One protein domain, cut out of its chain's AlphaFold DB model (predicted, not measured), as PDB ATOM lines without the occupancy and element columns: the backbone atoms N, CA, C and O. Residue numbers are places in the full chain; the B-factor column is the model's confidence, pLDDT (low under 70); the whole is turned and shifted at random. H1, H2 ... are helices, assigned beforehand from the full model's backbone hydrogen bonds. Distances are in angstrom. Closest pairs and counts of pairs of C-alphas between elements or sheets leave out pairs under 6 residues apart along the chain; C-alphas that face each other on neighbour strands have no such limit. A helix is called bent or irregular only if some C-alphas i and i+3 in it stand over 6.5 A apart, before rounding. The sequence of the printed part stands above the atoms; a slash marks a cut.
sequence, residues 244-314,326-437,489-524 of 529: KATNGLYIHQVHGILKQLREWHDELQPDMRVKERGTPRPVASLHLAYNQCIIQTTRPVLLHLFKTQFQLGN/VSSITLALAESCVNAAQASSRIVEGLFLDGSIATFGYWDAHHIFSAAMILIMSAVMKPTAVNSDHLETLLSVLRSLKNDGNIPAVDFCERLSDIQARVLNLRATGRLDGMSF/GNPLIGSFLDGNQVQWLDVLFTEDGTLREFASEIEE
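This is residues 244 to 314, 326 to 437 and 489 to 524 of the 529 residues of the protein "Fungal_trans domain-containing protein" of Fusarium oxysporum f. sp. raphani 54005 (UniProt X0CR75). Five helical pieces, H2a, H3, H4, H5 and H6, make an up-and-down bundle, each running against the one before it, with H3 and H4 in its middle. H1 packs on H2a at one side of the bundle and H6 lies at the opposite side; the short H7 packs on H1 and H3, while H8 touches no helix. The printed part has 219 residues with eight named helices, H1 to H8 in chain order, and no named strand; its class is all helix. It is compact, with a radius of gyration of the C-alphas of 18.0 A and spans of 48 by 47 by 32 A.

H1, residues 250 to 266, touches with residues 254 to 261 alone the arm H2a, residues 281 to 297; this hairpin has a shallow tilt of 18 degrees, and its closest C-alphas, of Val 254 and Thr 297, are 6.2 A apart. By its hydrogen bonds H2, residues 281 to 309, was assigned as one helix, but it is bent: C-alphas 297 and 300 are 7.0 A apart, and H2b, residues 300 to 309, stands at a steep tilt of 52 degrees to H2a. H3, residues 328 to 353, touches H2a, closest at the C-alphas of Asn 291 and Ala 340, 5.0 A. H4, residues 362 to 381, forms a hairpin with H3, opposite ways at a steep tilt of 45 degrees; the C-alphas of Ala 341 and Ala 371 are closest, 4.4 A. H5, residues 385 to 403, touches H4, closest at the C-alphas of Ala 372 and Leu 391, 5.7 A. H6, residues 407 to 428, touches H4 at a shallow tilt of 8 degrees, the same way, closest at the C-alphas of Ala 365 and Ala 409, 5.6 A; H3 and H6 are apart. H7, residues 491 to 498, is about perpendicular to H3, at 76 degrees, and touches it, closest at the C-alphas of Ile 329 and Leu 492, 6.4 A. H8, residues 514 to 523, and H2b are near each other. Every O i to N i+4 pair is within hydrogen-bond range in H1, H2a, H2b, H3, H4, H5, H7 and H8, and 17 of 18 are in H6.

H1 begins at C-alpha 250, (382.597, 265.988, 330.253), and H8 ends at C-alpha 523, (371.312, 275.018, 318.420). From first to last C-alpha H3 measures 37.1 A, H6 32.4 A and H4 29.1 A.

The two C-alphas farthest apart, of Gln 269 and Thr 429, are 51.1 A apart. Residues 315 to 325 and 438 to 488 are not printed; the gaps between C-alphas are 18.0 A and 22.6 A. The links H1 to H2 and H7 to H8 are long. Mean pLDDT of the printed part is 82.2; 43 residues are under 70, among them 499 to 524.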
ATOM      1  N   LYS A 244     381.979 275.750 330.206       63.47
ATOM      2  CA  LYS A 244     383.149 276.188 330.976       63.47
ATOM      3  C   LYS A 244     384.323 275.293 330.571       63.47
ATOM      4  O   LYS A 244     384.083 274.177 330.119       63.47
ATOM      5  N   ALA A 245     385.566 275.736 330.762       58.25
ATOM      6  CA  ALA A 245     386.733 274.878 330.543       58.25
ATOM      7  C   ALA A 245     386.628 273.628 331.441       58.25
ATOM      8  O   ALA A 245     386.767 273.717 332.662       58.25
ATOM      9  N   THR A 246     386.278 272.481 330.850       55.34
ATOM     10  CA  THR A 246     385.904 271.267 331.593       55.34
ATOM     11  C   THR A 246     387.100 270.409 331.976       55.34
ATOM     12  O   THR A 246     386.934 269.528 332.811       55.34
ATOM     13  N   ASN A 247     388.290 270.624 331.405       56.38
ATOM     14  CA  ASN A 247     389.514 269.865 331.704       56.38
ATOM     15  C   ASN A 247     389.303 268.330 331.697       56.38
ATOM     16  O   ASN A 247     389.822 267.617 332.552       56.38
ATOM     17  N   GLY A 248     388.488 267.822 330.762       60.06
ATOM     18  CA  GLY A 248     388.129 266.399 330.651       60.06
ATOM     19  C   GLY A 248     386.896 265.950 331.454       60.06
ATOM     20  O   GLY A 248     386.428 264.832 331.261       60.06
ATOM     21  N   LEU A 249     386.293 266.803 332.293       68.62
ATOM     22  CA  LEU A 249     385.141 266.447 333.143       68.62
ATOM     23  C   LEU A 249     383.851 266.080 332.383       68.62
ATOM     24  O   LEU A 249     382.944 265.520 332.997       68.62
ATOM     25  N   TYR A 250     383.771 266.324 331.070       75.88
ATOM     26  CA  TYR A 250     382.597 265.988 330.253       75.88
ATOM     27  C   TYR A 250     382.183 264.510 330.389       75.88
ATOM     28  O   TYR A 250     381.003 264.200 330.564       75.88
ATOM     29  N   ILE A 251     383.148 263.584 330.399       78.75
ATOM     30  CA  ILE A 251     382.835 262.161 330.575       78.75
ATOM     31  C   ILE A 251     382.305 261.843 331.978       78.75
ATOM     32  O   ILE A 251     381.403 261.021 332.116       78.75
ATOM     33  N   HIS A 252     382.796 262.523 333.017       81.44
ATOM     34  CA  HIS A 252     382.298 262.351 334.382       81.44
ATOM     35  C   HIS A 252     380.860 262.874 334.533       81.44
ATOM     36  O   HIS A 252     380.081 262.311 335.302       81.44
ATOM     37  N   GLN A 253     380.480 263.896 333.758       86.31
ATOM     38  CA  GLN A 253     379.102 264.388 333.673       86.31
ATOM     39  C   GLN A 253     378.185 263.366 332.979       86.31
ATOM     40  O   GLN A 253     377.144 263.011 333.532       86.31
ATOM     41  N   VAL A 254     378.600 262.821 331.827       88.75
ATOM     42  CA  VAL A 254     377.892 261.727 331.128       88.75
ATOM     43  C   VAL A 254     377.736 260.496 332.027       88.75
ATOM     44  O   VAL A 254     376.630 259.982 332.175       88.75
ATOM     45  N   HIS A 255     378.816 260.060 332.681       88.62
ATOM     46  CA  HIS A 255     378.824 258.962 333.650       88.62
ATOM     47  C   HIS A 255     377.820 259.198 334.785       88.62
ATOM     48  O   HIS A 255     376.955 258.362 335.035       88.62
ATOM     49  N   GLY A 256     377.900 260.354 335.454       91.56
ATOM     50  CA  GLY A 256     377.033 260.684 336.586       91.56
ATOM     51  C   GLY A 256     375.547 260.722 336.226       91.56
ATOM     52  O   GLY A 256     374.718 260.339 337.048       91.56
ATOM     53  N   ILE A 257     375.204 261.138 335.004       94.81
ATOM     54  CA  ILE A 257     373.821 261.161 334.506       94.81
ATOM     55  C   ILE A 257     373.342 259.757 334.111       94.81
ATOM     56  O   ILE A 257     372.241 259.365 334.492       94.81
ATOM     57  N   LEU A 258     374.153 258.972 333.393       95.31
ATOM     58  CA  LEU A 258     373.798 257.592 333.039       95.31
ATOM     59  C   LEU A 258     373.671 256.692 334.278       95.31
ATOM     60  O   LEU A 258     372.815 255.810 334.303       95.31
ATOM     61  N   LYS A 259     374.447 256.968 335.333       94.31
ATOM     62  CA  LYS A 259     374.299 256.321 336.639       94.31
ATOM     63  C   LYS A 259     372.957 256.651 337.297       94.31
ATOM     64  O   LYS A 259     372.227 255.726 337.635       94.31
ATOM     65  N   GLN A 260     372.584 257.932 337.370       96.19
ATOM     66  CA  GLN A 260     371.262 258.353 337.865       96.19
ATOM     67  C   GLN A 260     370.110 257.731 337.061       96.19
ATOM     68  O   GLN A 260     369.068 257.411 337.626       96.19
ATOM     69  N   LEU A 261     370.281 257.548 335.745       96.62
ATOM     70  CA  LEU A 261     369.288 256.894 334.888       96.62
ATOM     71  C   LEU A 261     369.161 255.394 335.189       96.62
ATOM     72  O   LEU A 261     368.037 254.906 335.282       96.62
ATOM     73  N   ARG A 262     370.273 254.678 335.409       94.56
ATOM     74  CA  ARG A 262     370.233 253.281 335.874       94.56
ATOM     75  C   ARG A 262     369.558 253.170 337.244       94.56
ATOM     76  O   ARG A 262     368.587 252.435 337.370       94.56
ATOM     77  N   GLU A 263     370.000 253.960 338.223       94.94
ATOM     78  CA  GLU A 263     369.432 253.984 339.582       94.94
ATOM     79  C   GLU A 263     367.912 254.250 339.553       94.94
ATOM     80  O   GLU A 263     367.139 253.532 340.185       94.94
ATOM     81  N   TRP A 264     367.461 255.209 338.736       95.50
ATOM     82  CA  TRP A 264     366.039 255.495 338.508       95.50
ATOM     83  C   TRP A 264     365.267 254.323 337.878       95.50
ATOM     84  O   TRP A 264     364.089 254.136 338.189       95.50
ATOM     85  N   HIS A 265     365.897 253.541 336.993       93.56
ATOM     86  CA  HIS A 265     365.272 252.382 336.347       93.56
ATOM     87  C   HIS A 265     365.154 251.192 337.309       93.56
ATOM     88  O   HIS A 265     364.116 250.527 337.353       93.56
ATOM     89  N   ASP A 266     366.190 250.949 338.110       91.56
ATOM     90  CA  ASP A 266     366.227 249.866 339.096       91.56
ATOM     91  C   ASP A 266     365.171 250.071 340.199       91.56
ATOM     92  O   ASP A 266     364.509 249.115 340.615       91.56
ATOM     93  N   GLU A 267     364.922 251.327 340.593       92.94
ATOM     94  CA  GLU A 267     363.848 251.735 341.512       92.94
ATOM     95  C   GLU A 267     362.410 251.536 340.968       92.94
ATOM     96  O   GLU A 267     361.444 251.697 341.724       92.94
ATOM     97  N   LEU A 268     362.210 251.207 339.682       91.81
ATOM     98  CA  LEU A 268     360.864 251.081 339.105       91.81
ATOM     99  C   LEU A 268     360.113 249.851 339.625       91.81
ATOM    100  O   LEU A 268     360.531 248.707 339.413       91.81
ATOM    101  N   GLN A 269     358.925 250.084 340.190       89.38
ATOM    102  CA  GLN A 269     357.983 249.027 340.567       89.38
ATOM    103  C   GLN A 269     357.557 248.186 339.338       89.38
ATOM    104  O   GLN A 269     357.523 248.717 338.224       89.38
ATOM    105  N   PRO A 270     357.231 246.884 339.485       87.19
ATOM    106  CA  PRO A 270     356.995 245.989 338.342       87.19
ATOM    107  C   PRO A 270     355.823 246.379 337.427       87.19
ATOM    108  O   PRO A 270     355.813 246.031 336.247       87.19
ATOM    109  N   ASP A 271     354.829 247.098 337.942       86.44
ATOM    110  CA  ASP A 271     353.701 247.629 337.172       86.44
ATOM    111  C   ASP A 271     354.073 248.875 336.345       86.44
ATOM    112  O   ASP A 271     353.461 249.111 335.302       86.44
ATOM    113  N   MET A 272     355.114 249.605 336.765       87.56
ATOM    114  CA  MET A 272     355.705 250.770 336.091       87.56
ATOM    115  C   MET A 272     356.752 250.409 335.020       87.56
ATOM    116  O   MET A 272     357.450 251.292 334.511       87.56
ATOM    117  N   ARG A 273     356.887 249.129 334.659       88.69
ATOM    118  CA  ARG A 273     357.792 248.646 333.600       88.69
ATOM    119  C   ARG A 273     357.029 248.416 332.290       88.69
ATOM    120  O   ARG A 273     355.828 248.140 332.301       88.69
ATOM    121  N   VAL A 274     357.721 248.555 331.157       86.69
ATOM    122  CA  VAL A 274     357.141 248.300 329.826       86.69
ATOM    123  C   VAL A 274     356.786 246.818 329.686       86.69
ATOM    124  O   VAL A 274     357.517 245.936 330.137       86.69
ATOM    125  N   LYS A 275     355.640 246.556 329.059       82.94
ATOM    126  CA  LYS A 275     355.075 245.233 328.774       82.94
ATOM    127  C   LYS A 275     354.926 245.084 327.263       82.94
ATOM    128  O   LYS A 275     354.566 246.053 326.596       82.94
ATOM    129  N   GLU A 276     355.128 243.875 326.743       70.38
ATOM    130  CA  GLU A 276     355.054 243.583 325.299       70.38
ATOM    131  C   GLU A 276     353.737 244.039 324.646       70.38
ATOM    132  O   GLU A 276     353.721 244.413 323.476       70.38
ATOM    133  N   ARG A 277     352.626 244.017 325.397       70.69
ATOM    134  CA  ARG A 277     351.299 244.498 324.974       70.69
ATOM    135  C   ARG A 277     350.575 245.171 326.135       70.69
ATOM    136  O   ARG A 277     350.787 244.799 327.291       70.69
ATOM    137  N   GLY A 278     349.701 246.139 325.846       78.06
ATOM    138  CA  GLY A 278     348.855 246.766 326.864       78.06
ATOM    139  C   GLY A 278     349.626 247.565 327.920       78.06
ATOM    140  O   GLY A 278     349.158 247.691 329.054       78.06
ATOM    141  N   THR A 279     350.809 248.099 327.581       85.56
ATOM    142  CA  THR A 279     351.549 249.002 328.476       85.56
ATOM    143  C   THR A 279     350.667 250.213 328.808       85.56
ATOM    144  O   THR A 279     350.235 250.918 327.892       85.56
ATOM    145  N   PRO A 280     350.390 250.511 330.094       86.81
ATOM    146  CA  PRO A 280     349.562 251.654 330.448       86.81
ATOM    147  C   PRO A 280     350.162 252.950 329.897       86.81
ATOM    148  O   PRO A 280     351.342 253.224 330.103       86.81
ATOM    149  N   ARG A 281     349.346 253.795 329.253       86.88
ATOM    150  CA  ARG A 281     349.795 255.090 328.707       86.88
ATOM    151  C   ARG A 281     350.647 255.929 329.690       86.88
ATOM    152  O   ARG A 281     351.654 256.454 329.214       86.88
ATOM    153  N   PRO A 282     350.340 256.008 331.010       86.00
ATOM    154  CA  PRO A 282     351.229 256.587 332.028       86.00
ATOM    155  C   PRO A 282     352.686 256.114 331.905       86.00
ATOM    156  O   PRO A 282     353.581 256.924 331.654       86.00
ATOM    157  N   VAL A 283     352.876 254.794 331.967       88.94
ATOM    158  CA  VAL A 283     354.156 254.081 331.869       88.94
ATOM    159  C   VAL A 283     354.804 254.282 330.500       88.94
ATOM    160  O   VAL A 283     355.992 254.571 330.424       88.94
ATOM    161  N   ALA A 284     354.035 254.211 329.411       91.19
ATOM    162  CA  ALA A 284     354.583 254.365 328.065       91.19
ATOM    163  C   ALA A 284     355.286 255.724 327.869       91.19
ATOM    164  O   ALA A 284     356.423 255.762 327.405       91.19
ATOM    165  N   SER A 285     354.668 256.842 328.277       90.56
ATOM    166  CA  SER A 285     355.330 258.156 328.153       90.56
ATOM    167  C   SER A 285     356.461 258.357 329.168       90.56
ATOM    168  O   SER A 285     357.394 259.100 328.879       90.56
ATOM    169  N   LEU A 286     356.412 257.683 330.324       91.12
ATOM    170  CA  LEU A 286     357.504 257.679 331.304       91.12
ATOM    171  C   LEU A 286     358.773 257.051 330.701       91.12
ATOM    172  O   LEU A 286     359.851 257.637 330.782       91.12
ATOM    173  N   HIS A 287     358.639 255.909 330.018       93.38
ATOM    174  CA  HIS A 287     359.763 255.255 329.338       93.38
ATOM    175  C   HIS A 287     360.195 255.986 328.056       93.38
ATOM    176  O   HIS A 287     361.387 256.051 327.775       93.38
ATOM    177  N   LEU A 288     359.289 256.654 327.328       94.31
ATOM    178  CA  LEU A 288     359.684 257.578 326.245       94.31
ATOM    179  C   LEU A 288     360.485 258.786 326.766       94.31
ATOM    180  O   LEU A 288     361.424 259.233 326.104       94.31
ATOM    181  N   ALA A 289     360.153 259.310 327.950       93.56
ATOM    182  CA  ALA A 289     360.927 260.362 328.607       93.56
ATOM    183  C   ALA A 289     362.296 259.851 329.092       93.56
ATOM    184  O   ALA A 289     363.300 260.530 328.884       93.56
ATOM    185  N   TYR A 290     362.360 258.644 329.660       95.75
ATOM    186  CA  TYR A 290     363.608 257.977 330.053       95.75
ATOM    187  C   TYR A 290     364.550 257.763 328.860       95.75
ATOM    188  O   TYR A 290     365.698 258.215 328.880       95.75
ATOM    189  N   ASN A 291     364.041 257.186 327.769       96.38
ATOM    190  CA  ASN A 291     364.803 257.000 326.536       96.38
ATOM    191  C   ASN A 291     365.285 258.342 325.963       96.38
ATOM    192  O   ASN A 291     366.423 258.443 325.513       96.38
ATOM    193  N   GLN A 292     364.460 259.396 326.028       94.62
ATOM    194  CA  GLN A 292     364.862 260.745 325.619       94.62
ATOM    195  C   GLN A 292     366.020 261.292 326.468       94.62
ATOM    196  O   GLN A 292     366.889 261.960 325.911       94.62
ATOM    197  N   CYS A 293     366.080 260.980 327.766       96.12
ATOM    198  CA  CYS A 293     367.201 261.360 328.631       96.12
ATOM    199  C   CYS A 293     368.494 260.627 328.237       96.12
ATOM    200  O   CYS A 293     369.550 261.258 328.150       96.12
ATOM    201  N   ILE A 294     368.423 259.326 327.920       96.25
ATOM    202  CA  ILE A 294     369.578 258.575 327.394       96.25
ATOM    203  C   ILE A 294     370.025 259.166 326.051       96.25
ATOM    204  O   ILE A 294     371.211 259.459 325.892       96.25
ATOM    205  N   ILE A 295     369.094 259.417 325.119       94.50
ATOM    206  CA  ILE A 295     369.381 260.059 323.825       94.50
ATOM    207  C   ILE A 295     370.059 261.413 324.043       94.50
ATOM    208  O   ILE A 295     371.116 261.647 323.473       94.50
ATOM    209  N   GLN A 296     369.521 262.293 324.890       91.19
ATOM    210  CA  GLN A 296     370.124 263.603 325.174       91.19
ATOM    211  C   GLN A 296     371.530 263.479 325.792       91.19
ATOM    212  O   GLN A 296     372.432 264.221 325.423       91.19
ATOM    213  N   THR A 297     371.765 262.500 326.666       92.31
ATOM    214  CA  THR A 297     373.081 262.306 327.304       92.31
ATOM    215  C   THR A 297     374.138 261.745 326.337       92.31
ATOM    216  O   THR A 297     375.321 262.058 326.455       92.31
ATOM    217  N   THR A 298     373.732 260.923 325.362       92.88
ATOM    218  CA  THR A 298     374.648 260.155 324.486       92.88
ATOM    219  C   THR A 298     374.728 260.655 323.038       92.88
ATOM    220  O   THR A 298     375.745 260.443 322.374       92.88
ATOM    221  N   ARG A 299     373.720 261.393 322.548       90.06
ATOM    222  CA  ARG A 299     373.702 262.035 321.219       90.06
ATOM    223  C   ARG A 299     374.937 262.903 320.949       90.06
ATOM    224  O   ARG A 299     375.381 262.885 319.800       90.06
ATOM    225  N   PRO A 300     375.533 263.612 321.932       86.88
ATOM    226  CA  PRO A 300     376.791 264.316 321.715       86.88
ATOM    227  C   PRO A 300     377.923 263.419 321.201       86.88
ATOM    228  O   PRO A 300     378.612 263.764 320.244       86.88
ATOM    229  N   VAL A 301     378.058 262.227 321.787       86.62
ATOM    230  CA  VAL A 301     379.084 261.241 321.428       86.62
ATOM    231  C   VAL A 301     378.808 260.660 320.040       86.62
ATOM    232  O   VAL A 301     379.706 260.615 319.199       86.62
ATOM    233  N   LEU A 302     377.552 260.296 319.754       87.75
ATOM    234  CA  LEU A 302     377.153 259.792 318.435       87.75
ATOM    235  C   LEU A 302     377.385 260.831 317.322       87.75
ATOM    236  O   LEU A 302     377.884 260.481 316.255       87.75
ATOM    237  N   LEU A 303     377.049 262.104 317.554       85.00
ATOM    238  CA  LEU A 303     377.237 263.164 316.559       85.00
ATOM    239  C   LEU A 303     378.714 263.552 316.390       85.00
ATOM    240  O   LEU A 303     379.104 263.878 315.271       85.00
ATOM    241  N   HIS A 304     379.550 263.453 317.430       81.19
ATOM    242  CA  HIS A 304     381.001 263.542 317.256       81.19
ATOM    243  C   HIS A 304     381.507 262.429 316.323       81.19
ATOM    244  O   HIS A 304     382.129 262.729 315.309       81.19
ATOM    245  N   LEU A 305     381.180 261.159 316.601       84.19
ATOM    246  CA  LEU A 305     381.592 260.038 315.745       84.19
ATOM    247  C   LEU A 305     381.089 260.185 314.303       84.19
ATOM    248  O   LEU A 305     381.851 259.952 313.371       84.19
ATOM    249  N   PHE A 306     379.841 260.623 314.114       83.38
ATOM    250  CA  PHE A 306     379.268 260.911 312.797       83.38
ATOM    251  C   PHE A 306     380.088 261.965 312.033       83.38
ATOM    252  O   PHE A 306     380.401 261.781 310.858       83.38
ATOM    253  N   LYS A 307     380.472 263.066 312.693       79.62
ATOM    254  CA  LYS A 307     381.273 264.129 312.066       79.62
ATOM    255  C   LYS A 307     382.697 263.684 311.765       79.62
ATOM    256  O   LYS A 307     383.187 263.976 310.678       79.62
ATOM    257  N   THR A 308     383.325 262.940 312.672       79.25
ATOM    258  CA  THR A 308     384.671 262.385 312.491       79.25
ATOM    259  C   THR A 308     384.707 261.360 311.351       79.25
ATOM    260  O   THR A 308     385.580 261.445 310.492       79.25
ATOM    261  N   GLN A 309     383.717 260.460 311.264       80.56
ATOM    262  CA  GLN A 309     383.608 259.452 310.200       80.56
ATOM    263  C   GLN A 309     383.539 260.075 308.796       80.56
ATOM    264  O   GLN A 309     384.155 259.555 307.867       80.56
ATOM    265  N   PHE A 310     382.809 261.185 308.646       77.19
ATOM    266  CA  PHE A 310     382.523 261.834 307.357       77.19
ATOM    267  C   PHE A 310     383.222 263.196 307.166       77.19
ATOM    268  O   PHE A 310     382.859 263.967 306.277       77.19
ATOM    269  N   GLN A 311     384.209 263.510 308.013       73.62
ATOM    270  CA  GLN A 311     384.999 264.751 307.994       73.62
ATOM    271  C   GLN A 311     384.142 266.037 307.902       73.62
ATOM    272  O   GLN A 311     384.444 266.979 307.166       73.62
ATOM    273  N   LEU A 312     383.031 266.077 308.641       69.25
ATOM    274  CA  LEU A 312     382.070 267.182 308.613       69.25
ATOM    275  C   LEU A 312     382.435 268.257 309.648       69.25
ATOM    276  O   LEU A 312     382.511 267.972 310.838       69.25
ATOM    277  N   GLY A 313     382.610 269.500 309.191       59.72
ATOM    278  CA  GLY A 313     382.903 270.675 310.029       59.72
ATOM    279  C   GLY A 313     384.375 271.100 309.995       59.72
ATOM    280  O   GLY A 313     384.668 272.291 309.916       59.72
ATOM    281  N   ASN A 314     385.302 270.141 309.940       57.69
ATOM    282  CA  ASN A 314     386.731 270.435 309.846       57.69
ATOM    283  C   ASN A 314     387.090 271.133 308.522       57.69
ATOM    284  O   ASN A 314     386.701 270.693 307.438       57.69
ATOM    285  N   VAL A 326     389.381 254.808 318.362       75.44
ATOM    286  CA  VAL A 326     388.283 255.184 319.264       75.44
ATOM    287  C   VAL A 326     388.128 254.107 320.334       75.44
ATOM    288  O   VAL A 326     388.125 252.911 320.022       75.44
ATOM    289  N   SER A 327     387.978 254.511 321.595       82.00
ATOM    290  CA  SER A 327     387.796 253.572 322.699       82.00
ATOM    291  C   SER A 327     386.496 252.773 322.576       82.00
ATOM    292  O   SER A 327     385.468 253.219 322.053       82.00
ATOM    293  N   SER A 328     386.515 251.567 323.140       82.69
ATOM    294  CA  SER A 328     385.346 250.688 323.207       82.69
ATOM    295  C   SER A 328     384.154 251.316 323.943       82.69
ATOM    296  O   SER A 328     383.014 250.965 323.640       82.69
ATOM    297  N   ILE A 329     384.395 252.255 324.864       84.19
ATOM    298  CA  ILE A 329     383.352 252.890 325.676       84.19
ATOM    299  C   ILE A 329     382.672 254.032 324.907       84.19
ATOM    300  O   ILE A 329     381.450 254.131 324.942       84.19
ATOM    301  N   THR A 330     383.410 254.827 324.122       85.69
ATOM    302  CA  THR A 330     382.820 255.805 323.180       85.69
ATOM    303  C   THR A 330     381.864 255.130 322.198       85.69
ATOM    304  O   THR A 330     380.752 255.612 321.974       85.69
ATOM    305  N   LEU A 331     382.258 253.969 321.665       87.50
ATOM    306  CA  LEU A 331     381.395 253.161 320.801       87.50
ATOM    307  C   LEU A 331     380.171 252.614 321.557       87.50
ATOM    308  O   LEU A 331     379.074 252.627 321.005       87.50
ATOM    309  N   ALA A 332     380.325 252.189 322.815       88.56
ATOM    310  CA  ALA A 332     379.215 251.706 323.641       88.56
ATOM    311  C   ALA A 332     378.216 252.822 324.022       88.56
ATOM    312  O   ALA A 332     377.011 252.589 324.010       88.56
ATOM    313  N   LEU A 333     378.677 254.051 324.290       89.94
ATOM    314  CA  LEU A 333     377.792 255.204 324.522       89.94
ATOM    315  C   LEU A 333     376.979 255.555 323.268       89.94
ATOM    316  O   LEU A 333     375.781 255.825 323.356       89.94
ATOM    317  N   ALA A 334     377.618 255.525 322.095       90.56
ATOM    318  CA  ALA A 334     376.937 255.717 320.819       90.56
ATOM    319  C   ALA A 334     375.921 254.592 320.531       90.56
ATOM    320  O   ALA A 334     374.830 254.865 320.032       90.56
ATOM    321  N   GLU A 335     376.234 253.347 320.905       91.75
ATOM    322  CA  GLU A 335     375.325 252.197 320.825       91.75
ATOM    323  C   GLU A 335     374.111 252.354 321.760       91.75
ATOM    324  O   GLU A 335     372.979 252.227 321.297       91.75
ATOM    325  N   SER A 336     374.295 252.758 323.025       93.62
ATOM    326  CA  SER A 336     373.180 253.083 323.934       93.62
ATOM    327  C   SER A 336     372.284 254.215 323.407       93.62
ATOM    328  O   SER A 336     371.073 254.181 323.633       93.62
ATOM    329  N   CYS A 337     372.829 255.178 322.652       94.38
ATOM    330  CA  CYS A 337     372.032 256.205 321.969       94.38
ATOM    331  C   CYS A 337     371.063 255.587 320.946       94.38
ATOM    332  O   CYS A 337     369.868 255.891 320.935       94.38
ATOM    333  N   VAL A 338     371.574 254.678 320.109       94.81
ATOM    334  CA  VAL A 338     370.792 253.963 319.089       94.81
ATOM    335  C   VAL A 338     369.777 253.024 319.741       94.81
ATOM    336  O   VAL A 338     368.606 253.040 319.361       94.81
ATOM    337  N   ASN A 339     370.173 252.283 320.777       95.31
ATOM    338  CA  ASN A 339     369.288 251.378 321.514       95.31
ATOM    339  C   ASN A 339     368.120 252.135 322.175       95.31
ATOM    340  O   ASN A 339     366.982 251.671 322.125       95.31
ATOM    341  N   ALA A 340     368.353 253.340 322.710       96.19
ATOM    342  CA  ALA A 340     367.291 254.201 323.238       96.19
ATOM    343  C   ALA A 340     366.305 254.676 322.149       96.19
ATOM    344  O   ALA A 340     365.099 254.786 322.396       96.19
ATOM    345  N   ALA A 341     366.785 254.921 320.926       96.69
ATOM    346  CA  ALA A 341     365.933 255.254 319.784       96.69
ATOM    347  C   ALA A 341     365.108 254.044 319.301       96.69
ATOM    348  O   ALA A 341     363.904 254.180 319.077       96.69
ATOM    349  N   GLN A 342     365.708 252.849 319.234       95.94
ATOM    350  CA  GLN A 342     364.997 251.597 318.937       95.94
ATOM    351  C   GLN A 342     363.923 251.288 319.993       95.94
ATOM    352  O   GLN A 342     362.769 251.039 319.650       95.94
ATOM    353  N   ALA A 343     364.256 251.376 321.286       95.25
ATOM    354  CA  ALA A 343     363.299 251.188 322.376       95.25
ATOM    355  C   ALA A 343     362.140 252.200 322.306       95.25
ATOM    356  O   ALA A 343     360.984 251.847 322.541       95.25
ATOM    357  N   SER A 344     362.422 253.444 321.900       96.31
ATOM    358  CA  SER A 344     361.386 254.454 321.652       96.31
ATOM    359  C   SER A 344     360.485 254.087 320.468       96.31
ATOM    360  O   SER A 344     359.271 254.245 320.579       96.31
ATOM    361  N   SER A 345     361.038 253.530 319.381       96.62
ATOM    362  CA  SER A 345     360.244 252.990 318.263       96.62
ATOM    363  C   SER A 345     359.270 251.913 318.725       96.62
ATOM    364  O   SER A 345     358.095 251.992 318.383       96.62
ATOM    365  N   ARG A 346     359.722 250.946 319.533       94.81
ATOM    366  CA  ARG A 346     358.875 249.847 320.034       94.81
ATOM    367  C   ARG A 346     357.712 250.359 320.893       94.81
ATOM    368  O   ARG A 346     356.584 249.896 320.752       94.81
ATOM    369  N   ILE A 347     357.960 251.353 321.753       94.75
ATOM    370  CA  ILE A 347     356.911 251.958 322.594       94.75
ATOM    371  C   ILE A 347     355.920 252.776 321.748       94.75
ATOM    372  O   ILE A 347     354.715 252.710 321.990       94.75
ATOM    373  N   VAL A 348     356.398 253.526 320.747       95.06
ATOM    374  CA  VAL A 348     355.537 254.249 319.790       95.06
ATOM    375  C   VAL A 348     354.665 253.280 318.991       95.06
ATOM    376  O   VAL A 348     353.468 253.515 318.856       95.06
ATOM    377  N   GLU A 349     355.249 252.192 318.493       93.94
ATOM    378  CA  GLU A 349     354.564 251.153 317.725       93.94
ATOM    379  C   GLU A 349     353.462 250.485 318.554       93.94
ATOM    380  O   GLU A 349     352.302 250.489 318.144       93.94
ATOM    381  N   GLY A 350     353.781 250.027 319.770       92.31
ATOM    382  CA  GLY A 350     352.790 249.482 320.702       92.31
ATOM    383  C   GLY A 350     351.668 250.477 321.021       92.31
ATOM    384  O   GLY A 350     350.495 250.120 320.966       92.31
ATOM    385  N   LEU A 351     351.994 251.753 321.267       91.31
ATOM    386  CA  LEU A 351     350.991 252.805 321.481       91.31
ATOM    387  C   LEU A 351     350.109 253.064 320.249       91.31
ATOM    388  O   LEU A 351     348.932 253.392 320.413       91.31
ATOM    389  N   PHE A 352     350.652 252.957 319.037       91.69
ATOM    390  CA  PHE A 352     349.902 253.133 317.794       91.69
ATOM    391  C   PHE A 352     348.957 251.946 317.545       91.69
ATOM    392  O   PHE A 352     347.769 252.156 317.299       91.69
ATOM    393  N   LEU A 353     349.453 250.714 317.704       90.88
ATOM    394  CA  LEU A 353     348.681 249.475 317.554       90.88
ATOM    395  C   LEU A 353     347.575 249.339 318.620       90.88
ATOM    396  O   LEU A 353     346.431 249.051 318.272       90.88
ATOM    397  N   ASP A 354     347.863 249.653 319.889       88.88
ATOM    398  CA  ASP A 354     346.875 249.697 320.985       88.88
ATOM    399  C   ASP A 354     345.937 250.933 320.900       88.88
ATOM    400  O   ASP A 354     345.156 251.210 321.823       88.88
ATOM    401  N   GLY A 355     346.027 251.739 319.831       87.69
ATOM    402  CA  GLY A 355     345.214 252.942 319.613       87.69
ATOM    403  C   GLY A 355     345.263 253.928 320.787       87.69
ATOM    404  O   GLY A 355     344.243 254.519 321.146       87.69
ATOM    405  N   SER A 356     346.414 254.025 321.451       87.19
ATOM    406  CA  SER A 356     346.617 254.711 322.735       87.19
ATOM    407  C   SER A 356     347.695 255.805 322.695       87.19
ATOM    408  O   SER A 356     347.862 256.531 323.679       87.19
ATOM    409  N   ILE A 357     348.381 255.966 321.559       90.19
ATOM    410  CA  ILE A 357     349.112 257.185 321.185       90.19
ATOM    411  C   ILE A 357     348.157 258.390 321.199       90.19
ATOM    412  O   ILE A 357     346.968 258.244 320.902       90.19
ATOM    413  N   ALA A 358     348.636 259.586 321.549       89.94
ATOM    414  CA  ALA A 358     347.807 260.778 321.421       89.94
ATOM    415  C   ALA A 358     347.950 261.353 320.009       89.94
ATOM    416  O   ALA A 358     348.988 261.918 319.676       89.94
ATOM    417  N   THR A 359     346.891 261.263 319.200       90.88
ATOM    418  CA  THR A 359     346.891 261.712 317.798       90.88
ATOM    419  C   THR A 359     347.384 263.152 317.646       90.88
ATOM    420  O   THR A 359     348.268 263.414 316.840       90.88
ATOM    421  N   PHE A 360     346.929 264.073 318.499       90.88
ATOM    422  CA  PHE A 360     347.377 265.476 318.533       90.88
ATOM    423  C   PHE A 360     348.499 265.746 319.561       90.88
ATOM    424  O   PHE A 360     348.764 266.886 319.933       90.88
ATOM    425  N   GLY A 361     349.157 264.709 320.083       88.25
ATOM    426  CA  GLY A 361     350.184 264.840 321.112       88.25
ATOM    427  C   GLY A 361     351.477 265.467 320.587       88.25
ATOM    428  O   GLY A 361     352.225 264.816 319.860       88.25
ATOM    429  N   TYR A 362     351.794 266.690 321.037       89.38
ATOM    430  CA  TYR A 362     353.093 267.336 320.782       89.38
ATOM    431  C   TYR A 362     354.265 266.443 321.227       89.38
ATOM    432  O   TYR A 362     355.229 266.246 320.489       89.38
ATOM    433  N   TRP A 363     354.177 265.868 322.434       88.88
ATOM    434  CA  TRP A 363     355.274 265.080 322.995       88.88
ATOM    435  C   TRP A 363     355.542 263.793 322.213       88.88
ATOM    436  O   TRP A 363     356.708 263.498 321.976       88.88
ATOM    437  N   ASP A 364     354.505 263.063 321.787       92.06
ATOM    438  CA  ASP A 364     354.669 261.819 321.020       92.06
ATOM    439  C   ASP A 364     355.361 262.103 319.680       92.06
ATOM    440  O   ASP A 364     356.371 261.475 319.366       92.06
ATOM    441  N   ALA A 365     354.894 263.122 318.948       93.94
ATOM    442  CA  ALA A 365     355.509 263.566 317.700       93.94
ATOM    443  C   ALA A 365     356.988 263.971 317.892       93.94
ATOM    444  O   ALA A 365     357.837 263.601 317.081       93.94
ATOM    445  N   HIS A 366     357.327 264.644 318.999       92.88
ATOM    446  CA  HIS A 366     358.717 264.969 319.337       92.88
ATOM    447  C   HIS A 366     359.554 263.719 319.669       92.88
ATOM    448  O   HIS A 366     360.718 263.639 319.277       92.88
ATOM    449  N   HIS A 367     359.023 262.747 320.418       94.38
ATOM    450  CA  HIS A 367     359.762 261.511 320.723       94.38
ATOM    451  C   HIS A 367     360.047 260.710 319.446       94.38
ATOM    452  O   HIS A 367     361.164 260.224 319.271       94.38
ATOM    453  N   ILE A 368     359.085 260.669 318.521       96.94
ATOM    454  CA  ILE A 368     359.245 260.082 317.188       96.94
ATOM    455  C   ILE A 368     360.334 260.808 316.387       96.94
ATOM    456  O   ILE A 368     361.257 260.160 315.901       96.94
ATOM    457  N   PHE A 369     360.278 262.142 316.298       94.56
ATOM    458  CA  PHE A 369     361.285 262.959 315.606       94.56
ATOM    459  C   PHE A 369     362.702 262.739 316.161       94.56
ATOM    460  O   PHE A 369     363.640 262.471 315.410       94.56
ATOM    461  N   SER A 370     362.843 262.793 317.487       93.50
ATOM    462  CA  SER A 370     364.106 262.599 318.204       93.50
ATOM    463  C   SER A 370     364.715 261.215 317.939       93.50
ATOM    464  O   SER A 370     365.887 261.118 317.581       93.50
ATOM    465  N   ALA A 371     363.917 260.145 318.028       96.19
ATOM    466  CA  ALA A 371     364.379 258.788 317.746       96.19
ATOM    467  C   ALA A 371     364.691 258.568 316.251       96.19
ATOM    468  O   ALA A 371     365.734 257.998 315.924       96.19
ATOM    469  N   ALA A 372     363.857 259.079 315.338       95.75
ATOM    470  CA  ALA A 372     364.084 258.979 313.895       95.75
ATOM    471  C   ALA A 372     365.402 259.652 313.474       95.75
ATOM    472  O   ALA A 372     366.140 259.094 312.665       95.75
ATOM    473  N   MET A 373     365.755 260.793 314.075       91.62
ATOM    474  CA  MET A 373     367.048 261.454 313.852       91.62
ATOM    475  C   MET A 373     368.247 260.566 314.205       91.62
ATOM    476  O   MET A 373     369.198 260.475 313.427       91.62
ATOM    477  N   ILE A 374     368.196 259.883 315.352       93.19
ATOM    478  CA  ILE A 374     369.257 258.962 315.784       93.19
ATOM    479  C   ILE A 374     369.349 257.746 314.850       93.19
ATOM    480  O   ILE A 374     370.453 257.350 314.471       93.19
ATOM    481  N   LEU A 375     368.213 257.186 314.421       93.69
ATOM    482  CA  LEU A 375     368.199 256.053 313.490       93.69
ATOM    483  C   LEU A 375     368.676 256.439 312.080       93.69
ATOM    484  O   LEU A 375     369.406 255.657 311.476       93.69
ATOM    485  N   ILE A 376     368.371 257.646 311.582       89.69
ATOM    486  CA  ILE A 376     368.937 258.169 310.323       89.69
ATOM    487  C   ILE A 376     370.463 258.262 310.425       89.69
ATOM    488  O   ILE A 376     371.163 257.750 309.554       89.69
ATOM    489  N   MET A 377     370.993 258.867 311.495       88.38
ATOM    490  CA  MET A 377     372.443 258.955 311.701       88.38
ATOM    491  C   MET A 377     373.087 257.565 311.775       88.38
ATOM    492  O   MET A 377     374.084 257.312 311.101       88.38
ATOM    493  N   SER A 378     372.482 256.641 312.529       90.75
ATOM    494  CA  SER A 378     372.963 255.264 312.661       90.75
ATOM    495  C   SER A 378     372.958 254.516 311.323       90.75
ATOM    496  O   SER A 378     373.971 253.928 310.954       90.75
ATOM    497  N   ALA A 379     371.873 254.598 310.549       87.94
ATOM    498  CA  ALA A 379     371.751 253.957 309.239       87.94
ATOM    499  C   ALA A 379     372.701 254.546 308.177       87.94
ATOM    500  O   ALA A 379     373.043 253.858 307.216       87.94
ATOM    501  N   VAL A 380     373.153 255.793 308.348       85.62
ATOM    502  CA  VAL A 380     374.199 256.405 307.512       85.62
ATOM    503  C   VAL A 380     375.596 255.927 307.919       85.62
ATOM    504  O   VAL A 380     376.375 255.560 307.044       85.62
ATOM    505  N   MET A 381     375.904 255.876 309.221       85.56
ATOM    506  CA  MET A 381     377.199 255.402 309.739       85.56
ATOM    507  C   MET A 381     377.424 253.902 309.512       85.56
ATOM    508  O   MET A 381     378.529 253.486 309.163       85.56
ATOM    509  N   LYS A 382     376.380 253.093 309.732       85.50
ATOM    510  CA  LYS A 382     376.374 251.633 309.590       85.50
ATOM    511  C   LYS A 382     374.948 251.138 309.275       85.50
ATOM    512  O   LYS A 382     374.161 250.920 310.199       85.50
ATOM    513  N   PRO A 383     374.604 250.921 307.993       83.00
ATOM    514  CA  PRO A 383     373.306 250.373 307.604       83.00
ATOM    515  C   PRO A 383     373.020 249.017 308.269       83.00
ATOM    516  O   PRO A 383     373.855 248.113 308.238       83.00
ATOM    517  N   THR A 384     371.821 248.854 308.830       88.12
ATOM    518  CA  THR A 384     371.279 247.567 309.299       88.12
ATOM    519  C   THR A 384     369.788 247.492 308.968       88.12
ATOM    520  O   THR A 384     369.126 248.531 308.884       88.12
ATOM    521  N   ALA A 385     369.250 246.279 308.794       88.31
ATOM    522  CA  ALA A 385     367.810 246.078 308.601       88.31
ATOM    523  C   ALA A 385     367.024 246.627 309.806       88.31
ATOM    524  O   ALA A 385     366.269 247.574 309.651       88.31
ATOM    525  N   VAL A 386     367.367 246.177 311.020       90.38
ATOM    526  CA  VAL A 386     366.733 246.583 312.291       90.38
ATOM    527  C   VAL A 386     366.623 248.108 312.471       90.38
ATOM    528  O   VAL A 386     365.581 248.602 312.897       90.38
ATOM    529  N   ASN A 387     367.664 248.880 312.130       89.94
ATOM    530  CA  ASN A 387     367.597 250.348 312.200       89.94
ATOM    531  C   ASN A 387     366.686 250.952 311.122       89.94
ATOM    532  O   ASN A 387     366.070 251.988 311.361       89.94
ATOM    533  N   SER A 388     366.621 250.328 309.946       91.06
ATOM    534  CA  SER A 388     365.782 250.756 308.821       91.06
ATOM    535  C   SER A 388     364.304 250.461 309.091       91.06
ATOM    536  O   SER A 388     363.464 251.327 308.865       91.06
ATOM    537  N   ASP A 389     364.004 249.287 309.651       94.19
ATOM    538  CA  ASP A 389     362.655 248.853 310.020       94.19
ATOM    539  C   ASP A 389     362.079 249.759 311.121       94.19
ATOM    540  O   ASP A 389     361.017 250.357 310.950       94.19
ATOM    541  N   HIS A 390     362.827 249.972 312.213       95.50
ATOM    542  CA  HIS A 390     362.434 250.917 313.267       95.50
ATOM    543  C   HIS A 390     362.303 252.364 312.752       95.50
ATOM    544  O   HIS A 390     361.416 253.097 313.195       95.50
ATOM    545  N   LEU A 391     363.140 252.793 311.799       95.06
ATOM    546  CA  LEU A 391     363.021 254.123 311.198       95.06
ATOM    547  C   LEU A 391     361.737 254.260 310.370       95.06
ATOM    548  O   LEU A 391     361.028 255.252 310.530       95.06
ATOM    549  N   GLU A 392     361.407 253.295 309.513       95.94
ATOM    550  CA  GLU A 392     360.200 253.387 308.685       95.94
ATOM    551  C   GLU A 392     358.917 253.204 309.513       95.94
ATOM    552  O   GLU A 392     357.938 253.897 309.244       95.94
ATOM    553  N   THR A 393     358.932 252.412 310.594       96.88
ATOM    554  CA  THR A 393     357.844 252.400 311.592       96.88
ATOM    555  C   THR A 393     357.637 253.788 312.211       96.88
ATOM    556  O   THR A 393     356.515 254.302 312.210       96.88
ATOM    557  N   LEU A 394     358.705 254.450 312.681       97.69
ATOM    558  CA  LEU A 394     358.621 255.813 313.223       97.69
ATOM    559  C   LEU A 394     358.114 256.828 312.186       97.69
ATOM    560  O   LEU A 394     357.248 257.647 312.501       97.69
ATOM    561  N   LEU A 395     358.618 256.776 310.949       96.88
ATOM    562  CA  LEU A 395     358.188 257.672 309.873       96.88
ATOM    563  C   LEU A 395     356.731 257.419 309.467       96.88
ATOM    564  O   LEU A 395     355.989 258.377 309.268       96.88
ATOM    565  N   SER A 396     356.298 256.160 309.387       97.50
ATOM    566  CA  SER A 396     354.915 255.774 309.094       97.50
ATOM    567  C   SER A 396     353.945 256.315 310.149       97.50
ATOM    568  O   SER A 396     352.970 256.992 309.804       97.50
ATOM    569  N   VAL A 397     354.260 256.139 311.440       97.00
ATOM    570  CA  VAL A 397     353.451 256.703 312.532       97.00
ATOM    571  C   VAL A 397     353.443 258.234 312.475       97.00
ATOM    572  O   VAL A 397     352.366 258.823 312.552       97.00
ATOM    573  N   LEU A 398     354.586 258.903 312.263       96.88
ATOM    574  CA  LEU A 398     354.625 260.371 312.163       96.88
ATOM    575  C   LEU A 398     353.790 260.901 310.988       96.88
ATOM    576  O   LEU A 398     353.053 261.873 311.155       96.88
ATOM    577  N   ARG A 399     353.855 260.241 309.824       96.19
ATOM    578  CA  ARG A 399     353.015 260.555 308.657       96.19
ATOM    579  C   ARG A 399     351.528 260.360 308.977       96.19
ATOM    580  O   ARG A 399     350.729 261.198 308.575       96.19
ATOM    581  N   SER A 400     351.147 259.327 309.739       95.06
ATOM    582  CA  SER A 400     349.761 259.168 310.212       95.06
ATOM    583  C   SER A 400     349.341 260.332 311.111       95.06
ATOM    584  O   SER A 400     348.319 260.953 310.843       95.06
ATOM    585  N   LEU A 401     350.152 260.694 312.116       94.62
ATOM    586  CA  LEU A 401     349.866 261.837 312.993       94.62
ATOM    587  C   LEU A 401     349.722 263.141 312.185       94.62
ATOM    588  O   LEU A 401     348.790 263.906 312.425       94.62
ATOM    589  N   LYS A 402     350.598 263.380 311.197       94.25
ATOM    590  CA  LYS A 402     350.511 264.521 310.270       94.25
ATOM    591  C   LYS A 402     349.189 264.523 309.495       94.25
ATOM    592  O   LYS A 402     348.518 265.550 309.456       94.25
ATOM    593  N   ASN A 403     348.803 263.383 308.922       92.50
ATOM    594  CA  ASN A 403     347.575 263.234 308.134       92.50
ATOM    595  C   ASN A 403     346.298 263.383 308.983       92.50
ATOM    596  O   ASN A 403     345.305 263.919 308.501       92.50
ATOM    597  N   ASP A 404     346.333 262.961 310.249       91.12
ATOM    598  CA  ASP A 404     345.248 263.167 311.213       91.12
ATOM    599  C   ASP A 404     345.198 264.602 311.787       91.12
ATOM    600  O   ASP A 404     344.239 264.952 312.475       91.12
ATOM    601  N   GLY A 405     346.190 265.455 311.485       90.62
ATOM    602  CA  GLY A 405     346.187 266.884 311.826       90.62
ATOM    603  C   GLY A 405     347.054 267.306 313.014       90.62
ATOM    604  O   GLY A 405     346.846 268.385 313.574       90.62
ATOM    605  N   ASN A 406     348.025 266.491 313.429       93.38
ATOM    606  CA  ASN A 406     349.015 266.862 314.439       93.38
ATOM    607  C   ASN A 406     349.940 267.968 313.896       93.38
ATOM    608  O   ASN A 406     350.829 267.700 313.087       93.38
ATOM    609  N   ILE A 407     349.733 269.211 314.346       92.44
ATOM    610  CA  ILE A 407     350.483 270.387 313.869       92.44
ATOM    611  C   ILE A 407     352.011 270.208 314.043       92.44
ATOM    612  O   ILE A 407     352.728 270.413 313.066       92.44
ATOM    613  N   PRO A 408     352.541 269.761 315.202       90.06
ATOM    614  CA  PRO A 408     353.965 269.424 315.343       90.06
ATOM    615  C   PRO A 408     354.482 268.364 314.356       90.06
ATOM    616  O   PRO A 408     355.588 268.496 313.839       90.06
ATOM    617  N   ALA A 409     353.695 267.330 314.041       93.94
ATOM    618  CA  ALA A 409     354.102 266.303 313.080       93.94
ATOM    619  C   ALA A 409     354.211 266.831 311.636       93.94
ATOM    620  O   ALA A 409     354.992 266.283 310.858       93.94
ATOM    621  N   VAL A 410     353.483 267.900 311.273       92.69
ATOM    622  CA  VAL A 410     353.635 268.577 309.969       92.69
ATOM    623  C   VAL A 410     355.087 269.010 309.772       92.69
ATOM    624  O   VAL A 410     355.733 268.572 308.816       92.69
ATOM    625  N   ASP A 411     355.576 269.793 310.730       89.06
ATOM    626  CA  ASP A 411     356.910 270.386 310.785       89.06
ATOM    627  C   ASP A 411     358.013 269.322 310.936       89.06
ATOM    628  O   ASP A 411     358.970 269.296 310.157       89.06
ATOM    629  N   PHE A 412     357.850 268.368 311.858       91.06
ATOM    630  CA  PHE A 412     358.832 267.300 312.056       91.06
ATOM    631  C   PHE A 412     358.991 266.395 310.819       91.06
ATOM    632  O   PHE A 412     360.115 266.004 310.496       91.06
ATOM    633  N   CYS A 413     357.913 266.094 310.080       93.25
ATOM    634  CA  CYS A 413     358.007 265.374 308.802       93.25
ATOM    635  C   CYS A 413     358.784 266.160 307.738       93.25
ATOM    636  O   CYS A 413     359.524 265.561 306.958       93.25
ATOM    637  N   GLU A 414     358.609 267.481 307.680       90.00
ATOM    638  CA  GLU A 414     359.310 268.346 306.726       90.00
ATOM    639  C   GLU A 414     360.806 268.413 307.055       90.00
ATOM    640  O   GLU A 414     361.622 268.123 306.181       90.00
ATOM    641  N   ARG A 415     361.180 268.615 308.327       86.94
ATOM    642  CA  ARG A 415     362.586 268.549 308.773       86.94
ATOM    643  C   ARG A 415     363.240 267.201 308.471       86.94
ATOM    644  O   ARG A 415     364.354 267.176 307.956       86.94
ATOM    645  N   LEU A 416     362.568 266.082 308.757       87.12
ATOM    646  CA  LEU A 416     363.111 264.743 308.472       87.12
ATOM    647  C   LEU A 416     363.306 264.508 306.969       87.12
ATOM    648  O   LEU A 416     364.310 263.918 306.575       87.12
ATOM    649  N   SER A 417     362.399 265.023 306.137       86.50
ATOM    650  CA  SER A 417     362.503 264.952 304.675       86.50
ATOM    651  C   SER A 417     363.693 265.774 304.158       86.50
ATOM    652  O   SER A 417     364.482 265.284 303.351       86.50
ATOM    653  N   ASP A 418     363.888 266.982 304.693       82.50
ATOM    654  CA  ASP A 418     365.038 267.853 304.415       82.50
ATOM    655  C   ASP A 418     366.373 267.185 304.800       82.50
ATOM    656  O   ASP A 418     367.374 267.277 304.086       82.50
ATOM    657  N   ILE A 419     366.387 266.465 305.923       82.56
ATOM    658  CA  ILE A 419     367.556 265.746 306.444       82.56
ATOM    659  C   ILE A 419     367.865 264.514 305.587       82.56
ATOM    660  O   ILE A 419     369.023 264.307 305.222       82.56
ATOM    661  N   GLN A 420     366.851 263.744 305.183       81.00
ATOM    662  CA  GLN A 420     367.009 262.637 304.235       81.00
ATOM    663  C   GLN A 420     367.525 263.130 302.871       81.00
ATOM    664  O   GLN A 420     368.460 262.543 302.326       81.00
ATOM    665  N   ALA A 421     367.010 264.250 302.353       78.00
ATOM    666  CA  ALA A 421     367.495 264.859 301.113       78.00
ATOM    667  C   ALA A 421     368.963 265.322 301.213       78.00
ATOM    668  O   ALA A 421     369.756 265.081 300.299       78.00
ATOM    669  N   ARG A 422     369.363 265.925 302.341       79.38
ATOM    670  CA  ARG A 422     370.762 266.311 302.612       79.38
ATOM    671  C   ARG A 422     371.685 265.095 302.705       79.38
ATOM    672  O   ARG A 422     372.763 265.120 302.119       79.38
ATOM    673  N   VAL A 423     371.255 264.021 303.371       79.50
ATOM    674  CA  VAL A 423     371.987 262.744 303.433       79.50
ATOM    675  C   VAL A 423     372.183 262.147 302.036       79.50
ATOM    676  O   VAL A 423     373.299 261.761 301.694       79.50
ATOM    677  N   LEU A 424     371.140 262.116 301.200       76.88
ATOM    678  CA  LEU A 424     371.233 261.618 299.822       76.88
ATOM    679  C   LEU A 424     372.209 262.449 298.971       76.88
ATOM    680  O   LEU A 424     373.004 261.875 298.229       76.88
ATOM    681  N   ASN A 425     372.210 263.777 299.123       75.62
ATOM    682  CA  ASN A 425     373.145 264.676 298.437       75.62
ATOM    683  C   ASN A 425     374.603 264.464 298.903       75.62
ATOM    684  O   ASN A 425     375.506 264.318 298.077       75.62
ATOM    685  N   LEU A 426     374.842 264.336 300.215       72.94
ATOM    686  CA  LEU A 426     376.168 263.999 300.755       72.94
ATOM    687  C   LEU A 426     376.667 262.627 300.261       72.94
ATOM    688  O   LEU A 426     377.860 262.466 300.021       72.94
ATOM    689  N   ARG A 427     375.764 261.662 300.035       76.69
ATOM    690  CA  ARG A 427     376.094 260.366 299.415       76.69
ATOM    691  C   ARG A 427     376.448 260.510 297.933       76.69
ATOM    692  O   ARG A 427     377.465 259.990 297.496       76.69
ATOM    693  N   ALA A 428     375.644 261.255 297.174       76.69
ATOM    694  CA  ALA A 428     375.856 261.493 295.743       76.69
ATOM    695  C   ALA A 428     377.128 262.311 295.433       76.69
ATOM    696  O   ALA A 428     377.631 262.260 294.315       76.69
ATOM    697  N   THR A 429     377.652 263.051 296.414       77.00
ATOM    698  CA  THR A 429     378.890 263.846 296.310       77.00
ATOM    699  C   THR A 429     380.130 263.142 296.884       77.00
ATOM    700  O   THR A 429     381.161 263.788 297.045       77.00
ATOM    701  N   GLY A 430     380.049 261.847 297.228       70.94
ATOM    702  CA  GLY A 430     381.159 261.075 297.820       70.94
ATOM    703  C   GLY A 430     381.530 261.484 299.254       70.94
ATOM    704  O   GLY A 430     382.407 260.900 299.882       70.94
ATOM    705  N   ARG A 431     380.835 262.465 299.843       66.94
ATOM    706  CA  ARG A 431     381.120 262.976 301.196       66.94
ATOM    707  C   ARG A 431     380.684 262.039 302.324       66.94
ATOM    708  O   ARG A 431     380.876 262.373 303.489       66.94
ATOM    709  N   LEU A 432     380.089 260.892 301.990       66.69
ATOM    710  CA  LEU A 432     379.788 259.803 302.923       66.69
ATOM    711  C   LEU A 432     380.668 258.559 302.696       66.69
ATOM    712  O   LEU A 432     380.398 257.514 303.288       66.69
ATOM    713  N   ASP A 433     381.745 258.672 301.911       66.12
ATOM    714  CA  ASP A 433     382.781 257.639 301.777       66.12
ATOM    715  C   ASP A 433     383.729 257.701 302.994       66.12
ATOM    716  O   ASP A 433     384.882 258.123 302.921       66.12
ATOM    717  N   GLY A 434     383.166 257.389 304.166       59.16
ATOM    718  CA  GLY A 434     383.759 257.673 305.474       59.16
ATOM    719  C   GLY A 434     384.828 256.688 305.961       59.16
ATOM    720  O   GLY A 434     384.948 255.560 305.487       59.16
ATOM    721  N   MET A 435     385.575 257.114 306.981       59.88
ATOM    722  CA  MET A 435     386.616 256.311 307.634       59.88
ATOM    723  C   MET A 435     386.036 255.185 308.507       59.88
ATOM    724  O   MET A 435     385.025 255.355 309.184       59.88
ATOM    725  N   SER A 436     386.712 254.034 308.548       59.28
ATOM    726  CA  SER A 436     386.369 252.918 309.438       59.28
ATOM    727  C   SER A 436     387.034 253.063 310.811       59.28
ATOM    728  O   SER A 436     388.262 253.113 310.894       59.28
ATOM    729  N   PHE A 437     386.248 253.059 311.891       58.81
ATOM    730  CA  PHE A 437     386.773 253.010 313.260       58.81
ATOM    731  C   PHE A 437     387.172 251.581 313.660       58.81
ATOM    732  O   PHE A 437     386.309 250.712 313.811       58.81
ATOM    733  N   GLY A 489     372.498 247.918 329.553       69.12
ATOM    734  CA  GLY A 489     372.911 246.566 329.953       69.12
ATOM    735  C   GLY A 489     374.143 246.024 329.228       69.12
ATOM    736  O   GLY A 489     374.597 244.918 329.518       69.12
ATOM    737  N   ASN A 490     374.719 246.792 328.297       75.50
ATOM    738  CA  ASN A 490     376.004 246.462 327.683       75.50
ATOM    739  C   ASN A 490     377.075 246.320 328.798       75.50
ATOM    740  O   ASN A 490     377.268 247.269 329.563       75.50
ATOM    741  N   PRO A 491     377.812 245.193 328.903       76.06
ATOM    742  CA  PRO A 491     378.788 244.974 329.978       76.06
ATOM    743  C   PRO A 491     379.894 246.036 330.087       76.06
ATOM    744  O   PRO A 491     380.418 246.261 331.180       76.06
ATOM    745  N   LEU A 492     380.230 246.718 328.984       75.62
ATOM    746  CA  LEU A 492     381.158 247.856 328.985       75.62
ATOM    747  C   LEU A 492     380.539 249.095 329.645       75.62
ATOM    748  O   LEU A 492     381.243 249.810 330.349       75.62
ATOM    749  N   ILE A 493     379.232 249.325 329.466       79.00
ATOM    750  CA  ILE A 493     378.485 250.381 330.164       79.00
ATOM    751  C   ILE A 493     378.296 250.018 331.641       79.00
ATOM    752  O   ILE A 493     378.459 250.885 332.489       79.00
ATOM    753  N   GLY A 494     378.061 248.743 331.972       74.75
ATOM    754  CA  GLY A 494     378.111 248.261 333.358       74.75
ATOM    755  C   GLY A 494     379.447 248.586 334.027       74.75
ATOM    756  O   GLY A 494     379.496 249.395 334.947       74.75
ATOM    757  N   SER A 495     380.544 248.074 333.462       77.19
ATOM    758  CA  SER A 495     381.906 248.311 333.966       77.19
ATOM    759  C   SER A 495     382.284 249.798 334.027       77.19
ATOM    760  O   SER A 495     383.054 250.204 334.893       77.19
ATOM    761  N   PHE A 496     381.744 250.618 333.119       77.75
ATOM    762  CA  PHE A 496     381.909 252.071 333.128       77.75
ATOM    763  C   PHE A 496     381.176 252.735 334.303       77.75
ATOM    764  O   PHE A 496     381.778 253.579 334.951       77.75
ATOM    765  N   LEU A 497     379.927 252.347 334.596       79.69
ATOM    766  CA  LEU A 497     379.092 252.923 335.667       79.69
ATOM    767  C   LEU A 497     379.444 252.420 337.081       79.69
ATOM    768  O   LEU A 497     379.187 253.107 338.078       79.69
ATOM    769  N   ASP A 498     380.035 251.228 337.163       78.69
ATOM    770  CA  ASP A 498     380.566 250.641 338.397       78.69
ATOM    771  C   ASP A 498     381.976 251.189 338.731       78.69
ATOM    772  O   ASP A 498     382.419 251.164 339.883       78.69
ATOM    773  N   GLY A 499     382.694 251.711 337.728       64.62
ATOM    774  CA  GLY A 499     384.079 252.168 337.829       64.62
ATOM    775  C   GLY A 499     384.240 253.611 338.319       64.62
ATOM    776  O   GLY A 499     384.184 254.552 337.536       64.62
ATOM    777  N   ASN A 500     384.591 253.798 339.598       53.91
ATOM    778  CA  ASN A 500     384.845 255.130 340.185       53.91
ATOM    779  C   ASN A 500     385.951 255.962 339.489       53.91
ATOM    780  O   ASN A 500     385.987 257.181 339.657       53.91
ATOM    781  N   GLN A 501     386.860 255.335 338.733       51.66
ATOM    782  CA  GLN A 501     387.828 256.016 337.867       51.66
ATOM    783  C   GLN A 501     388.028 255.228 336.568       51.66
ATOM    784  O   GLN A 501     388.735 254.223 336.544       51.66
ATOM    785  N   VAL A 502     387.444 255.718 335.475       53.19
ATOM    786  CA  VAL A 502     387.717 255.232 334.118       53.19
ATOM    787  C   VAL A 502     388.595 256.257 333.408       53.19
ATOM    788  O   VAL A 502     388.194 257.409 333.248       53.19
ATOM    789  N   GLN A 503     389.790 255.853 332.967       54.56
ATOM    790  CA  GLN A 503     390.610 256.702 332.101       54.56
ATOM    791  C   GLN A 503     389.959 256.803 330.721       54.56
ATOM    792  O   GLN A 503     389.946 255.846 329.948       54.56
ATOM    793  N   TRP A 504     389.419 257.978 330.415       63.66
ATOM    794  CA  TRP A 504     388.859 258.279 329.108       63.66
ATOM    795  C   TRP A 504     389.982 258.641 328.134       63.66
ATOM    796  O   TRP A 504     390.520 259.745 328.171       63.66
ATOM    797  N   LEU A 505     390.377 257.672 327.307       56.75
ATOM    798  CA  LEU A 505     391.523 257.797 326.398       56.75
ATOM    799  C   LEU A 505     391.200 258.575 325.112       56.75
ATOM    800  O   LEU A 505     392.116 259.063 324.451       56.75
ATOM    801  N   ASP A 506     389.920 258.711 324.758       60.28
ATOM    802  CA  ASP A 506     389.506 259.505 323.604       60.28
ATOM    803  C   ASP A 506     389.506 260.988 323.970       60.28
ATOM    804  O   ASP A 506     388.676 261.439 324.763       60.28
ATOM    805  N   VAL A 507     390.378 261.778 323.340       59.66
ATOM    806  CA  VAL A 507     390.326 263.242 323.458       59.66
ATOM    807  C   VAL A 507     389.176 263.779 322.598       59.66
ATOM    808  O   VAL A 507     389.367 264.389 321.549       59.66
ATOM    809  N   LEU A 508     387.946 263.503 323.030       56.88
ATOM    810  CA  LEU A 508     386.752 264.137 322.491       56.88
ATOM    811  C   LEU A 508     386.827 265.631 322.820       56.88
ATOM    812  O   LEU A 508     387.009 265.997 323.980       56.88
ATOM    813  N   PHE A 509     386.650 266.474 321.801       58.91
ATOM    814  CA  PHE A 509     386.668 267.938 321.914       58.91
ATOM    815  C   PHE A 509     388.044 268.515 322.335       58.91
ATOM    816  O   PHE A 509     388.175 269.198 323.347       58.91
ATOM    817  N   THR A 510     389.084 268.234 321.535       48.41
ATOM    818  CA  THR A 510     390.499 268.631 321.744       48.41
ATOM    819  C   THR A 510     390.778 270.130 321.860       48.41
ATOM    820  O   THR A 510     391.811 270.503 322.408       48.41
ATOM    821  N   GLU A 511     389.945 270.983 321.267       51.91
ATOM    822  CA  GLU A 511     390.204 272.423 321.139       51.91
ATOM    823  C   GLU A 511     389.096 273.200 321.876       51.91
ATOM    824  O   GLU A 511     387.925 272.849 321.736       51.91
ATOM    825  N   ASP A 512     389.424 274.271 322.614       43.94
ATOM    826  CA  ASP A 512     388.471 275.049 323.444       43.94
ATOM    827  C   ASP A 512     387.289 275.671 322.661       43.94
ATOM    828  O   ASP A 512     386.308 276.136 323.249       43.94
ATOM    829  N   GLY A 513     387.353 275.671 321.325       47.59
ATOM    830  CA  GLY A 513     386.218 275.965 320.449       47.59
ATOM    831  C   GLY A 513     385.258 274.786 320.264       47.59
ATOM    832  O   GLY A 513     384.049 274.987 320.267       47.59
ATOM    833  N   THR A 514     385.751 273.550 320.165       53.75
ATOM    834  CA  THR A 514     384.984 272.405 319.636       53.75
ATOM    835  C   THR A 514     383.751 272.027 320.454       53.75
ATOM    836  O   THR A 514     382.724 271.732 319.857       53.75
ATOM    837  N   LEU A 515     383.773 272.090 321.793       49.75
ATOM    838  CA  LEU A 515     382.564 271.867 322.612       49.75
ATOM    839  C   LEU A 515     381.514 272.980 322.430       49.75
ATOM    840  O   LEU A 515     380.315 272.737 322.551       49.75
ATOM    841  N   ARG A 516     381.960 274.205 322.134       50.09
ATOM    842  CA  ARG A 516     381.113 275.390 321.938       50.09
ATOM    843  C   ARG A 516     380.556 275.465 320.518       50.09
ATOM    844  O   ARG A 516     379.387 275.793 320.348       50.09
ATOM    845  N   GLU A 517     381.364 275.119 319.521       53.53
ATOM    846  CA  GLU A 517     380.928 274.883 318.146       53.53
ATOM    847  C   GLU A 517     379.894 273.755 318.139       53.53
ATOM    848  O   GLU A 517     378.769 273.968 317.701       53.53
ATOM    849  N   PHE A 518     380.203 272.625 318.778       53.00
ATOM    850  CA  PHE A 518     379.289 271.498 318.919       53.00
ATOM    851  C   PHE A 518     377.957 271.870 319.594       53.00
ATOM    852  O   PHE A 518     376.901 271.432 319.137       53.00
ATOM    853  N   ALA A 519     377.978 272.714 320.634       46.66
ATOM    854  CA  ALA A 519     376.764 273.276 321.229       46.66
ATOM    855  C   ALA A 519     375.990 274.172 320.237       46.66
ATOM    856  O   ALA A 519     374.792 273.980 320.052       46.66
ATOM    857  N   SER A 520     376.660 275.068 319.505       46.66
ATOM    858  CA  SER A 520     375.995 275.894 318.479       46.66
ATOM    859  C   SER A 520     375.437 275.081 317.293       46.66
ATOM    860  O   SER A 520     374.431 275.448 316.694       46.66
ATOM    861  N   GLU A 521     376.032 273.923 316.994       49.00
ATOM    862  CA  GLU A 521     375.567 272.959 315.986       49.00
ATOM    863  C   GLU A 521     374.480 271.995 316.511       49.00
ATOM    864  O   GLU A 521     373.891 271.233 315.739       49.00
ATOM    865  N   ILE A 522     374.206 272.010 317.819       44.16
ATOM    866  CA  ILE A 522     372.948 271.522 318.396       44.16
ATOM    867  C   ILE A 522     371.870 272.608 318.251       44.16
ATOM    868  O   ILE A 522     370.712 272.282 317.984       44.16
ATOM    869  N   GLU A 523     372.241 273.882 318.413       46.25
ATOM    870  CA  GLU A 523     371.312 275.018 318.420       46.25
ATOM    871  C   GLU A 523     370.761 275.388 317.024       46.25
ATOM    872  O   GLU A 523     369.588 275.751 316.920       46.25
ATOM    873  N   GLU A 524     371.524 275.207 315.937       40.41
ATOM    874  CA  GLU A 524     371.052 275.397 314.552       40.41
ATOM    875  C   GLU A 524     371.115 274.110 313.696       40.41
ATOM    876  O   GLU A 524     372.126 273.409 313.716       40.41
TER     877      GLU A 524